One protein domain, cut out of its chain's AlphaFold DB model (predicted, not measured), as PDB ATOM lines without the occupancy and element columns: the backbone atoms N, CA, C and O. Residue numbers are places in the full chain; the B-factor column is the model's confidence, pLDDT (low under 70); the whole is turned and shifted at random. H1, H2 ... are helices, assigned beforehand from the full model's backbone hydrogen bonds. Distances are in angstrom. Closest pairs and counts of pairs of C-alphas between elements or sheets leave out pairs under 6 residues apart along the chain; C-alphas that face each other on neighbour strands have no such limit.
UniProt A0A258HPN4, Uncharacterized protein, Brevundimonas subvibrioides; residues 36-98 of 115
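AT A GLANCE: This is residues 36 to 98 of the 115 residues of an uncharacterized protein of Brevundimonas subvibrioides (UniProt A0A258HPN4). The longest helix, H2, slants past H3 at 45 degrees with few contacts between them, and the short helix H1 packs side by side with H3 near Ala 96. H1 and its link to H2 lie at one end of this elongated shape, and the long loop of residues 66 to 82 makes the opposite end. The printed part has 63 residues with three named helices, in the order H1, H2, H3, and no named strand; the class is all helix. The whole is only just compact, close to loose, with a radius of gyration of the C-alphas of 12.4 A, and the C-alphas span 36 by 19 by 16 A.

IN THESE COORDINATES: Find C-alpha 49 at (-24.024, -45.744, -15.449); from there H2, residues 49 to 65, runs 24.0 A to C-alpha 65 at (-15.307, -29.850, -31.193). Then look for H3, residues 83 to 96, which runs 20.0 A from its first to its last C-alpha and ends with C-alpha 96 at (-37.366, -40.121, -17.622). Go back to the first printed residue, with C-alpha 36 at (-32.478, -35.160, -20.148), to find H1, residues 36 to 43, 10.6 A long.

HOW THE PARTS SIT: Start at H2, which touches no helix. It is close to H3 but not clearly touching it: their closest C-alphas, those of Glu 51 and Ile 92, are 7.4 A apart. The two run opposite ways at a steep tilt of 45 degrees. H2 is also close to H1 but not clearly touching it, with the C-alphas of Lys 37 and Ile 55 closest at 7.7 A. These two run opposite ways at a shallow tilt of 34.8 degrees, only just short of steep. Now compare H1 with H3: they touch, with 11 pairs of C-alphas within 8 A, and the closest, those of Ala 40 and Ala 96, are 4.6 A apart. They run the same way at a shallow tilt of 12 degrees. Along the backbones of H1, H2 and H3, every O i to N i+4 pair is within hydrogen-bond range.

THE WHOLE: The two C-alphas farthest apart are those of Gly 44 and Glu 73, 36.4 A. The printed part has no cut, and its first and last C-alphas, those of Ala 36 and Gly 98, are 12.6 A apart. A tight link of 5 residues joins H1 to H2, and a long link of 17 residues, 66 to 82, joins H2 to H3. In the B-factor column you will find residues 70 to 78 under 70; the mean pLDDT of the printed part is 81.6.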
ATOM      1  N   ALA A  36     -32.352 -33.727 -20.391       87.88
ATOM      2  CA  ALA A  36     -32.478 -35.160 -20.148       87.88
ATOM      3  C   ALA A  36     -32.005 -35.534 -18.735       87.88
ATOM      4  O   ALA A  36     -32.750 -36.186 -18.010       87.88
ATOM      5  N   LYS A  37     -30.839 -35.021 -18.303       87.50
ATOM      6  CA  LYS A  37     -30.344 -35.207 -16.927       87.50
ATOM      7  C   LYS A  37     -31.345 -34.680 -15.893       87.50
ATOM      8  O   LYS A  37     -31.807 -35.428 -15.048       87.50
ATOM      9  N   ARG A  38     -31.793 -33.429 -16.053       89.12
ATOM     10  CA  ARG A  38     -32.791 -32.821 -15.154       89.12
ATOM     11  C   ARG A  38     -34.135 -33.546 -15.140       89.12
ATOM     12  O   ARG A  38     -34.799 -33.538 -14.113       89.12
ATOM     13  N   ALA A  39     -34.578 -34.088 -16.273       85.31
ATOM     14  CA  ALA A  39     -35.825 -34.841 -16.349       85.31
ATOM     15  C   ALA A  39     -35.712 -36.140 -15.546       85.31
ATOM     16  O   ALA A  39     -36.611 -36.432 -14.766       85.31
ATOM     17  N   ALA A  40     -34.592 -36.856 -15.681       85.44
ATOM     18  CA  ALA A  40     -34.315 -38.056 -14.900       85.44
ATOM     19  C   ALA A  40     -34.239 -37.740 -13.396       85.44
ATOM     20  O   ALA A  40     -34.964 -38.351 -12.613       85.44
ATOM     21  N   ASP A  41     -33.482 -36.699 -13.020       86.25
ATOM     22  CA  ASP A  41     -33.371 -36.233 -11.631       86.25
ATOM     23  C   ASP A  41     -34.749 -35.870 -11.048       86.25
ATOM     24  O   ASP A  41     -35.100 -36.284  -9.944       86.25
ATOM     25  N   LYS A  42     -35.567 -35.119 -11.801       86.62
ATOM     26  CA  LYS A  42     -36.909 -34.691 -11.373       86.62
ATOM     27  C   LYS A  42     -37.874 -35.866 -11.218       86.62
ATOM     28  O   LYS A  42     -38.735 -35.823 -10.346       86.62
ATOM     29  N   ALA A  43     -37.761 -36.874 -12.074       83.12
ATOM     30  CA  ALA A  43     -38.582 -38.075 -12.011       83.12
ATOM     31  C   ALA A  43     -38.102 -39.075 -10.946       83.12
ATOM     32  O   ALA A  43     -38.757 -40.092 -10.738       83.12
ATOM     33  N   GLY A  44     -36.962 -38.816 -10.292       82.88
ATOM     34  CA  GLY A  44     -36.338 -39.760  -9.367       82.88
ATOM     35  C   GLY A  44     -35.821 -41.026 -10.059       82.88
ATOM     36  O   GLY A  44     -35.606 -42.041  -9.403       82.88
ATOM     37  N   ILE A  45     -35.640 -40.987 -11.383       82.38
ATOM     38  CA  ILE A  45     -35.152 -42.120 -12.166       82.38
ATOM     39  C   ILE A  45     -33.635 -42.021 -12.221       82.38
ATOM     40  O   ILE A  45     -33.085 -41.117 -12.850       82.38
ATOM     41  N   ALA A  46     -32.958 -42.980 -11.591       81.50
ATOM     42  CA  ALA A  46     -31.522 -43.125 -11.744       81.50
ATOM     43  C   ALA A  46     -31.203 -43.433 -13.216       81.50
ATOM     44  O   ALA A  46     -31.663 -44.434 -13.779       81.50
ATOM     45  N   LEU A  47     -30.429 -42.549 -13.848       83.88
ATOM     46  CA  LEU A  47     -29.777 -42.868 -15.114       83.88
ATOM     47  C   LEU A  47     -28.887 -44.089 -14.888       83.88
ATOM     48  O   LEU A  47     -28.232 -44.179 -13.851       83.88
ATOM     49  N   SER A  48     -28.851 -45.021 -15.841       87.56
ATOM     50  CA  SER A  48     -27.843 -46.079 -15.758       87.56
ATOM     51  C   SER A  48     -26.440 -45.483 -15.879       87.56
ATOM     52  O   SER A  48     -26.277 -44.422 -16.490       87.56
ATOM     53  N   ASP A  49     -25.427 -46.181 -15.363       86.88
ATOM     54  CA  ASP A  49     -24.024 -45.744 -15.449       86.88
ATOM     55  C   ASP A  49     -23.650 -45.367 -16.892       86.88
ATOM     56  O   ASP A  49     -23.146 -44.278 -17.164       86.88
ATOM     57  N   TRP A  50     -24.064 -46.199 -17.851       88.69
ATOM     58  CA  TRP A  50     -23.868 -45.937 -19.273       88.69
ATOM     59  C   TRP A  50     -24.657 -44.724 -19.806       88.69
ATOM     60  O   TRP A  50     -24.163 -43.996 -20.666       88.69
ATOM     61  N   GLU A  51     -25.885 -44.476 -19.333       87.81
ATOM     62  CA  GLU A  51     -26.677 -43.297 -19.725       87.81
ATOM     63  C   GLU A  51     -26.058 -41.996 -19.181       87.81
ATOM     64  O   GLU A  51     -26.051 -40.979 -19.883       87.81
ATOM     65  N   GLY A  52     -25.496 -42.033 -17.969       88.75
ATOM     66  CA  GLY A  52     -24.730 -40.935 -17.379       88.75
ATOM     67  C   GLY A  52     -23.457 -40.635 -18.171       88.75
ATOM     68  O   GLY A  52     -23.280 -39.511 -18.653       88.75
ATOM     69  N   GLU A  53     -22.631 -41.658 -18.401       90.94
ATOM     70  CA  GLU A  53     -21.408 -41.559 -19.207       90.94
ATOM     71  C   GLU A  53     -21.692 -41.080 -20.636       90.94
ATOM     72  O   GLU A  53     -20.958 -40.253 -21.185       90.94
ATOM     73  N   PHE A  54     -22.791 -41.539 -21.246       89.75
ATOM     74  CA  PHE A  54     -23.219 -41.079 -22.564       89.75
ATOM     75  C   PHE A  54     -23.499 -39.573 -22.569       89.75
ATOM     76  O   PHE A  54     -23.015 -38.859 -23.452       89.75
ATOM     77  N   ILE A  55     -24.270 -39.068 -21.599       89.88
ATOM     78  CA  ILE A  55     -24.622 -37.644 -21.531       89.88
ATOM     79  C   ILE A  55     -23.372 -36.787 -21.327       89.88
ATOM     80  O   ILE A  55     -23.227 -35.749 -21.987       89.88
ATOM     81  N   GLU A  56     -22.473 -37.206 -20.443       90.44
ATOM     82  CA  GLU A  56     -21.256 -36.464 -20.115       90.44
ATOM     83  C   GLU A  56     -20.246 -36.504 -21.266       90.44
ATOM     84  O   GLU A  56     -19.841 -35.446 -21.757       90.44
ATOM     85  N   GLY A  57     -19.959 -37.683 -21.823       90.12
ATOM     86  CA  GLY A  57     -19.038 -37.836 -22.951       90.12
ATOM     87  C   GLY A  57     -19.506 -37.123 -24.224       90.12
ATOM     88  O   GLY A  57     -18.709 -36.492 -24.929       90.12
ATOM     89  N   VAL A  58     -20.812 -37.151 -24.522       88.94
ATOM     90  CA  VAL A  58     -21.387 -36.393 -25.649       88.94
ATOM     91  C   VAL A  58     -21.305 -34.890 -25.384       88.94
ATOM     92  O   VAL A  58     -20.941 -34.130 -26.287       88.94
ATOM     93  N   SER A  59     -21.597 -34.452 -24.155       90.12
ATOM     94  CA  SER A  59     -21.487 -33.041 -23.770       90.12
ATOM     95  C   SER A  59     -20.067 -32.519 -23.955       90.12
ATOM     96  O   SER A  59     -19.888 -31.451 -24.543       90.12
ATOM     97  N   ASP A  60     -19.061 -33.262 -23.505       90.88
ATOM     98  CA  ASP A  60     -17.667 -32.831 -23.589       90.88
ATOM     99  C   ASP A  60     -17.164 -32.796 -25.026       90.88
ATOM    100  O   ASP A  60     -16.546 -31.814 -25.441       90.88
ATOM    101  N   ARG A  61     -17.552 -33.762 -25.862       88.44
ATOM    102  CA  ARG A  61     -17.217 -33.717 -27.289       88.44
ATOM    103  C   ARG A  61     -17.834 -32.505 -27.995       88.44
ATOM    104  O   ARG A  61     -17.166 -31.849 -28.794       88.44
ATOM    105  N   ILE A  62     -19.081 -32.156 -27.674       88.31
ATOM    106  CA  ILE A  62     -19.731 -30.948 -28.207       88.31
ATOM    107  C   ILE A  62     -19.038 -29.679 -27.694       88.31
ATOM    108  O   ILE A  62     -18.938 -28.698 -28.435       88.31
ATOM    109  N   LYS A  63     -18.548 -29.666 -26.449       88.00
ATOM    110  CA  LYS A  63     -17.786 -28.529 -25.914       88.00
ATOM    111  C   LYS A  63     -16.445 -28.355 -26.630       88.00
ATOM    112  O   LYS A  63     -16.119 -27.226 -26.988       88.00
ATOM    113  N   THR A  64     -15.722 -29.443 -26.874       87.25
ATOM    114  CA  THR A  64     -14.385 -29.412 -27.480       87.25
ATOM    115  C   THR A  64     -14.435 -29.156 -28.987       87.25
ATOM    116  O   THR A  64     -13.717 -28.301 -29.490       87.25
ATOM    117  N   TYR A  65     -15.318 -29.841 -29.719       83.44
ATOM    118  CA  TYR A  65     -15.307 -29.850 -31.193       83.44
ATOM    119  C   TYR A  65     -16.505 -29.129 -31.837       83.44
ATOM    120  O   TYR A  65     -16.624 -29.030 -33.066       83.44
ATOM    121  N   GLY A  66     -17.452 -28.662 -31.022       83.31
ATOM    122  CA  GLY A  66     -18.715 -28.074 -31.479       83.31
ATOM    123  C   GLY A  66     -19.741 -29.093 -31.990       83.31
ATOM    124  O   GLY A  66     -20.870 -28.707 -32.276       83.31
ATOM    125  N   ARG A  67     -19.375 -30.378 -32.097       82.12
ATOM    126  CA  ARG A  67     -20.237 -31.486 -32.541       82.12
ATOM    127  C   ARG A  67     -19.845 -32.793 -31.849       82.12
ATOM    128  O   ARG A  67     -18.675 -33.007 -31.554       82.12
ATOM    129  N   ALA A  68     -20.814 -33.672 -31.615       81.56
ATOM    130  CA  ALA A  68     -20.625 -34.973 -30.968       81.56
ATOM    131  C   ALA A  68     -20.138 -36.084 -31.920       81.56
ATOM    132  O   ALA A  68     -19.868 -37.211 -31.487       81.56
ATOM    133  N   PHE A  69     -20.042 -35.785 -33.214       75.19
ATOM    134  CA  PHE A  69     -19.659 -36.725 -34.258       75.19
ATOM    135  C   PHE A  69     -18.714 -36.047 -35.254       75.19
ATOM    136  O   PHE A  69     -18.885 -34.878 -35.579       75.19
ATOM    137  N   GLY A  70     -17.685 -36.759 -35.713       65.81
ATOM    138  CA  GLY A  70     -16.683 -36.209 -36.632       65.81
ATOM    139  C   GLY A  70     -17.143 -36.147 -38.091       65.81
ATOM    140  O   GLY A  70     -16.695 -35.268 -38.819       65.81
ATOM    141  N   ASP A  71     -18.059 -37.035 -38.466       65.44
ATOM    142  CA  ASP A  71     -18.402 -37.395 -39.842       65.44
ATOM    143  C   ASP A  71     -19.704 -36.719 -40.324       65.44
ATOM    144  O   ASP A  71     -20.768 -37.058 -39.800       65.44
ATOM    145  N   PRO A  72     -19.659 -35.802 -41.307       61.47
ATOM    146  CA  PRO A  72     -20.836 -35.119 -41.850       61.47
ATOM    147  C   PRO A  72     -21.943 -36.043 -42.381       61.47
ATOM    148  O   PRO A  72     -23.066 -35.586 -42.543       61.47
ATOM    149  N   GLU A  73     -21.677 -37.325 -42.640       57.97
ATOM    150  CA  GLU A  73     -22.710 -38.275 -43.071       57.97
ATOM    151  C   GLU A  73     -23.505 -38.860 -41.894       57.97
ATOM    152  O   GLU A  73     -24.627 -39.345 -42.049       57.97
ATOM    153  N   LYS A  74     -22.972 -38.771 -40.669       65.94
ATOM    154  CA  LYS A  74     -23.620 -39.302 -39.455       65.94
ATOM    155  C   LYS A  74     -24.640 -38.342 -38.841       65.94
ATOM    156  O   LYS A  74     -25.300 -38.707 -37.858       65.94
ATOM    157  N   GLY A  75     -24.798 -37.153 -39.418       61.59
ATOM    158  CA  GLY A  75     -25.809 -36.156 -39.078       61.59
ATOM    159  C   GLY A  75     -25.774 -34.983 -40.056       61.59
ATOM    160  O   GLY A  75     -24.720 -34.670 -40.585       61.59
ATOM    161  N   ALA A  76     -26.914 -34.330 -40.294       59.84
ATOM    162  CA  ALA A  76     -27.022 -33.278 -41.306       59.84
ATOM    163  C   ALA A  76     -25.993 -32.137 -41.110       59.84
ATOM    164  O   ALA A  76     -25.635 -31.836 -39.961       59.84
ATOM    165  N   PRO A  77     -25.564 -31.459 -42.194       63.16
ATOM    166  CA  PRO A  77     -24.787 -30.227 -42.099       63.16
ATOM    167  C   PRO A  77     -25.469 -29.267 -41.119       63.16
ATOM    168  O   PRO A  77     -26.664 -29.015 -41.224       63.16
ATOM    169  N   GLY A  78     -24.733 -28.805 -40.107       68.19
ATOM    170  CA  GLY A  78     -25.282 -27.935 -39.066       68.19
ATOM    171  C   GLY A  78     -25.894 -28.646 -37.854       68.19
ATOM    172  O   GLY A  78     -26.273 -27.960 -36.918       68.19
ATOM    173  N   GLN A  79     -25.948 -29.982 -37.773       74.38
ATOM    174  CA  GLN A  79     -26.352 -30.688 -36.545       74.38
ATOM    175  C   GLN A  79     -25.165 -30.981 -35.619       74.38
ATOM    176  O   GLN A  79     -24.072 -31.336 -36.052       74.38
ATOM    177  N   ALA A  80     -25.394 -30.874 -34.307       78.31
ATOM    178  CA  ALA A  80     -24.380 -31.174 -33.291       78.31
ATOM    179  C   ALA A  80     -24.467 -32.610 -32.744       78.31
ATOM    180  O   ALA A  80     -23.519 -33.066 -32.107       78.31
ATOM    181  N   LEU A  81     -25.567 -33.325 -32.997       79.25
ATOM    182  CA  LEU A  81     -25.767 -34.728 -32.620       79.25
ATOM    183  C   LEU A  81     -25.933 -35.588 -33.870       79.25
ATOM    184  O   LEU A  81     -26.591 -35.179 -34.825       79.25
ATOM    185  N   SER A  82     -25.389 -36.800 -33.828       80.69
ATOM    186  CA  SER A  82     -25.699 -37.816 -34.829       80.69
ATOM    187  C   SER A  82     -27.154 -38.272 -34.693       80.69
ATOM    188  O   SER A  82     -27.713 -38.267 -33.593       80.69
ATOM    189  N   SER A  83     -27.752 -38.755 -35.786       77.25
ATOM    190  CA  SER A  83     -29.096 -39.353 -35.793       77.25
ATOM    191  C   SER A  83     -29.281 -40.415 -34.700       77.25
ATOM    192  O   SER A  83     -30.314 -40.441 -34.030       77.25
ATOM    193  N   MET A  84     -28.266 -41.254 -34.458       82.69
ATOM    194  CA  MET A  84     -28.305 -42.290 -33.416       82.69
ATOM    195  C   MET A  84     -28.191 -41.714 -32.001       82.69
ATOM    196  O   MET A  84     -28.919 -42.136 -31.104       82.69
ATOM    197  N   GLN A  85     -27.344 -40.701 -31.804       83.94
ATOM    198  CA  GLN A  85     -27.217 -40.009 -30.516       83.94
ATOM    199  C   GLN A  85     -28.511 -39.266 -30.160       83.94
ATOM    200  O   GLN A  85     -28.956 -39.302 -29.017       83.94
ATOM    201  N   GLY A  86     -29.157 -38.650 -31.154       84.25
ATOM    202  CA  GLY A  86     -30.465 -38.022 -30.993       84.25
ATOM    203  C   GLY A  86     -31.567 -39.022 -30.632       84.25
ATOM    204  O   GLY A  86     -32.410 -38.714 -29.792       84.25
ATOM    205  N   ARG A  87     -31.554 -40.229 -31.218       84.62
ATOM    206  CA  ARG A  87     -32.478 -41.314 -30.839       84.62
ATOM    207  C   ARG A  87     -32.260 -41.756 -29.395       84.62
ATOM    208  O   ARG A  87     -33.219 -41.769 -28.631       84.62
ATOM    209  N   LYS A  88     -31.010 -42.008 -29.001       87.12
ATOM    210  CA  LYS A  88     -30.681 -42.408 -27.628       87.12
ATOM    211  C   LYS A  88     -31.080 -41.349 -26.600       87.12
ATOM    212  O   LYS A  88     -31.672 -41.681 -25.580       87.12
ATOM    213  N   LEU A  89     -30.843 -40.070 -26.897       86.44
ATOM    214  CA  LEU A  89     -31.259 -38.969 -26.026       86.44
ATOM    215  C   LEU A  89     -32.784 -38.912 -25.841       86.44
ATOM    216  O   LEU A  89     -33.266 -38.641 -24.741       86.44
ATOM    217  N   LYS A  90     -33.548 -39.187 -26.907       85.00
ATOM    218  CA  LYS A  90     -35.013 -39.276 -26.833       85.00
ATOM    219  C   LYS A  90     -35.471 -40.465 -26.001       85.00
ATOM    220  O   LYS A  90     -36.398 -40.292 -25.227       85.00
ATOM    221  N   GLU A  91     -34.825 -41.622 -26.114       86.06
ATOM    222  CA  GLU A  91     -35.125 -42.781 -25.263       86.06
ATOM    223  C   GLU A  91     -34.889 -42.471 -23.783       86.06
ATOM    224  O   GLU A  91     -35.767 -42.736 -22.971       86.06
ATOM    225  N   ILE A  92     -33.753 -41.847 -23.443       84.50
ATOM    226  CA  ILE A  92     -33.445 -41.441 -22.061       84.50
ATOM    227  C   ILE A  92     -34.505 -40.458 -21.548       84.50
ATOM    228  O   ILE A  92     -34.996 -40.591 -20.432       84.50
ATOM    229  N   THR A  93     -34.897 -39.490 -22.380       84.06
ATOM    230  CA  THR A  93     -35.909 -38.490 -22.008       84.06
ATOM    231  C   THR A  93     -37.308 -39.104 -21.878       84.06
ATOM    232  O   THR A  93     -38.039 -38.746 -20.964       84.06
ATOM    233  N   ALA A  94     -37.689 -40.026 -22.765       84.31
ATOM    234  CA  ALA A  94     -38.970 -40.730 -22.709       84.31
ATOM    235  C   ALA A  94     -39.060 -41.592 -21.445       84.31
ATOM    236  O   ALA A  94     -40.005 -41.447 -20.675       84.31
ATOM    237  N   LYS A  95     -38.005 -42.368 -21.169       80.25
ATOM    238  CA  LYS A  95     -37.857 -43.142 -19.934       80.25
ATOM    239  C   LYS A  95     -37.975 -42.244 -18.704       80.25
ATOM    240  O   LYS A  95     -38.740 -42.557 -17.803       80.25
ATOM    241  N   ALA A  96     -37.282 -41.103 -18.699       81.31
ATOM    242  CA  ALA A  96     -37.366 -40.121 -17.622       81.31
ATOM    243  C   ALA A  96     -38.782 -39.542 -17.430       81.31
ATOM    244  O   ALA A  96     -39.163 -39.209 -16.317       81.31
ATOM    245  N   ASN A  97     -39.582 -39.438 -18.491       76.44
ATOM    246  CA  ASN A  97     -40.970 -38.980 -18.412       76.44
ATOM    247  C   ASN A  97     -41.969 -40.105 -18.083       76.44
ATOM    248  O   ASN A  97     -43.172 -39.854 -18.076       76.44
ATOM    249  N   GLY A  98     -41.500 -41.335 -17.847       71.12
ATOM    250  CA  GLY A  98     -42.366 -42.496 -17.641       71.12
ATOM    251  C   GLY A  98     -43.043 -43.005 -18.919       71.12
ATOM    252  O   GLY A  98     -43.948 -43.828 -18.838       71.12
TER     253      GLY A  98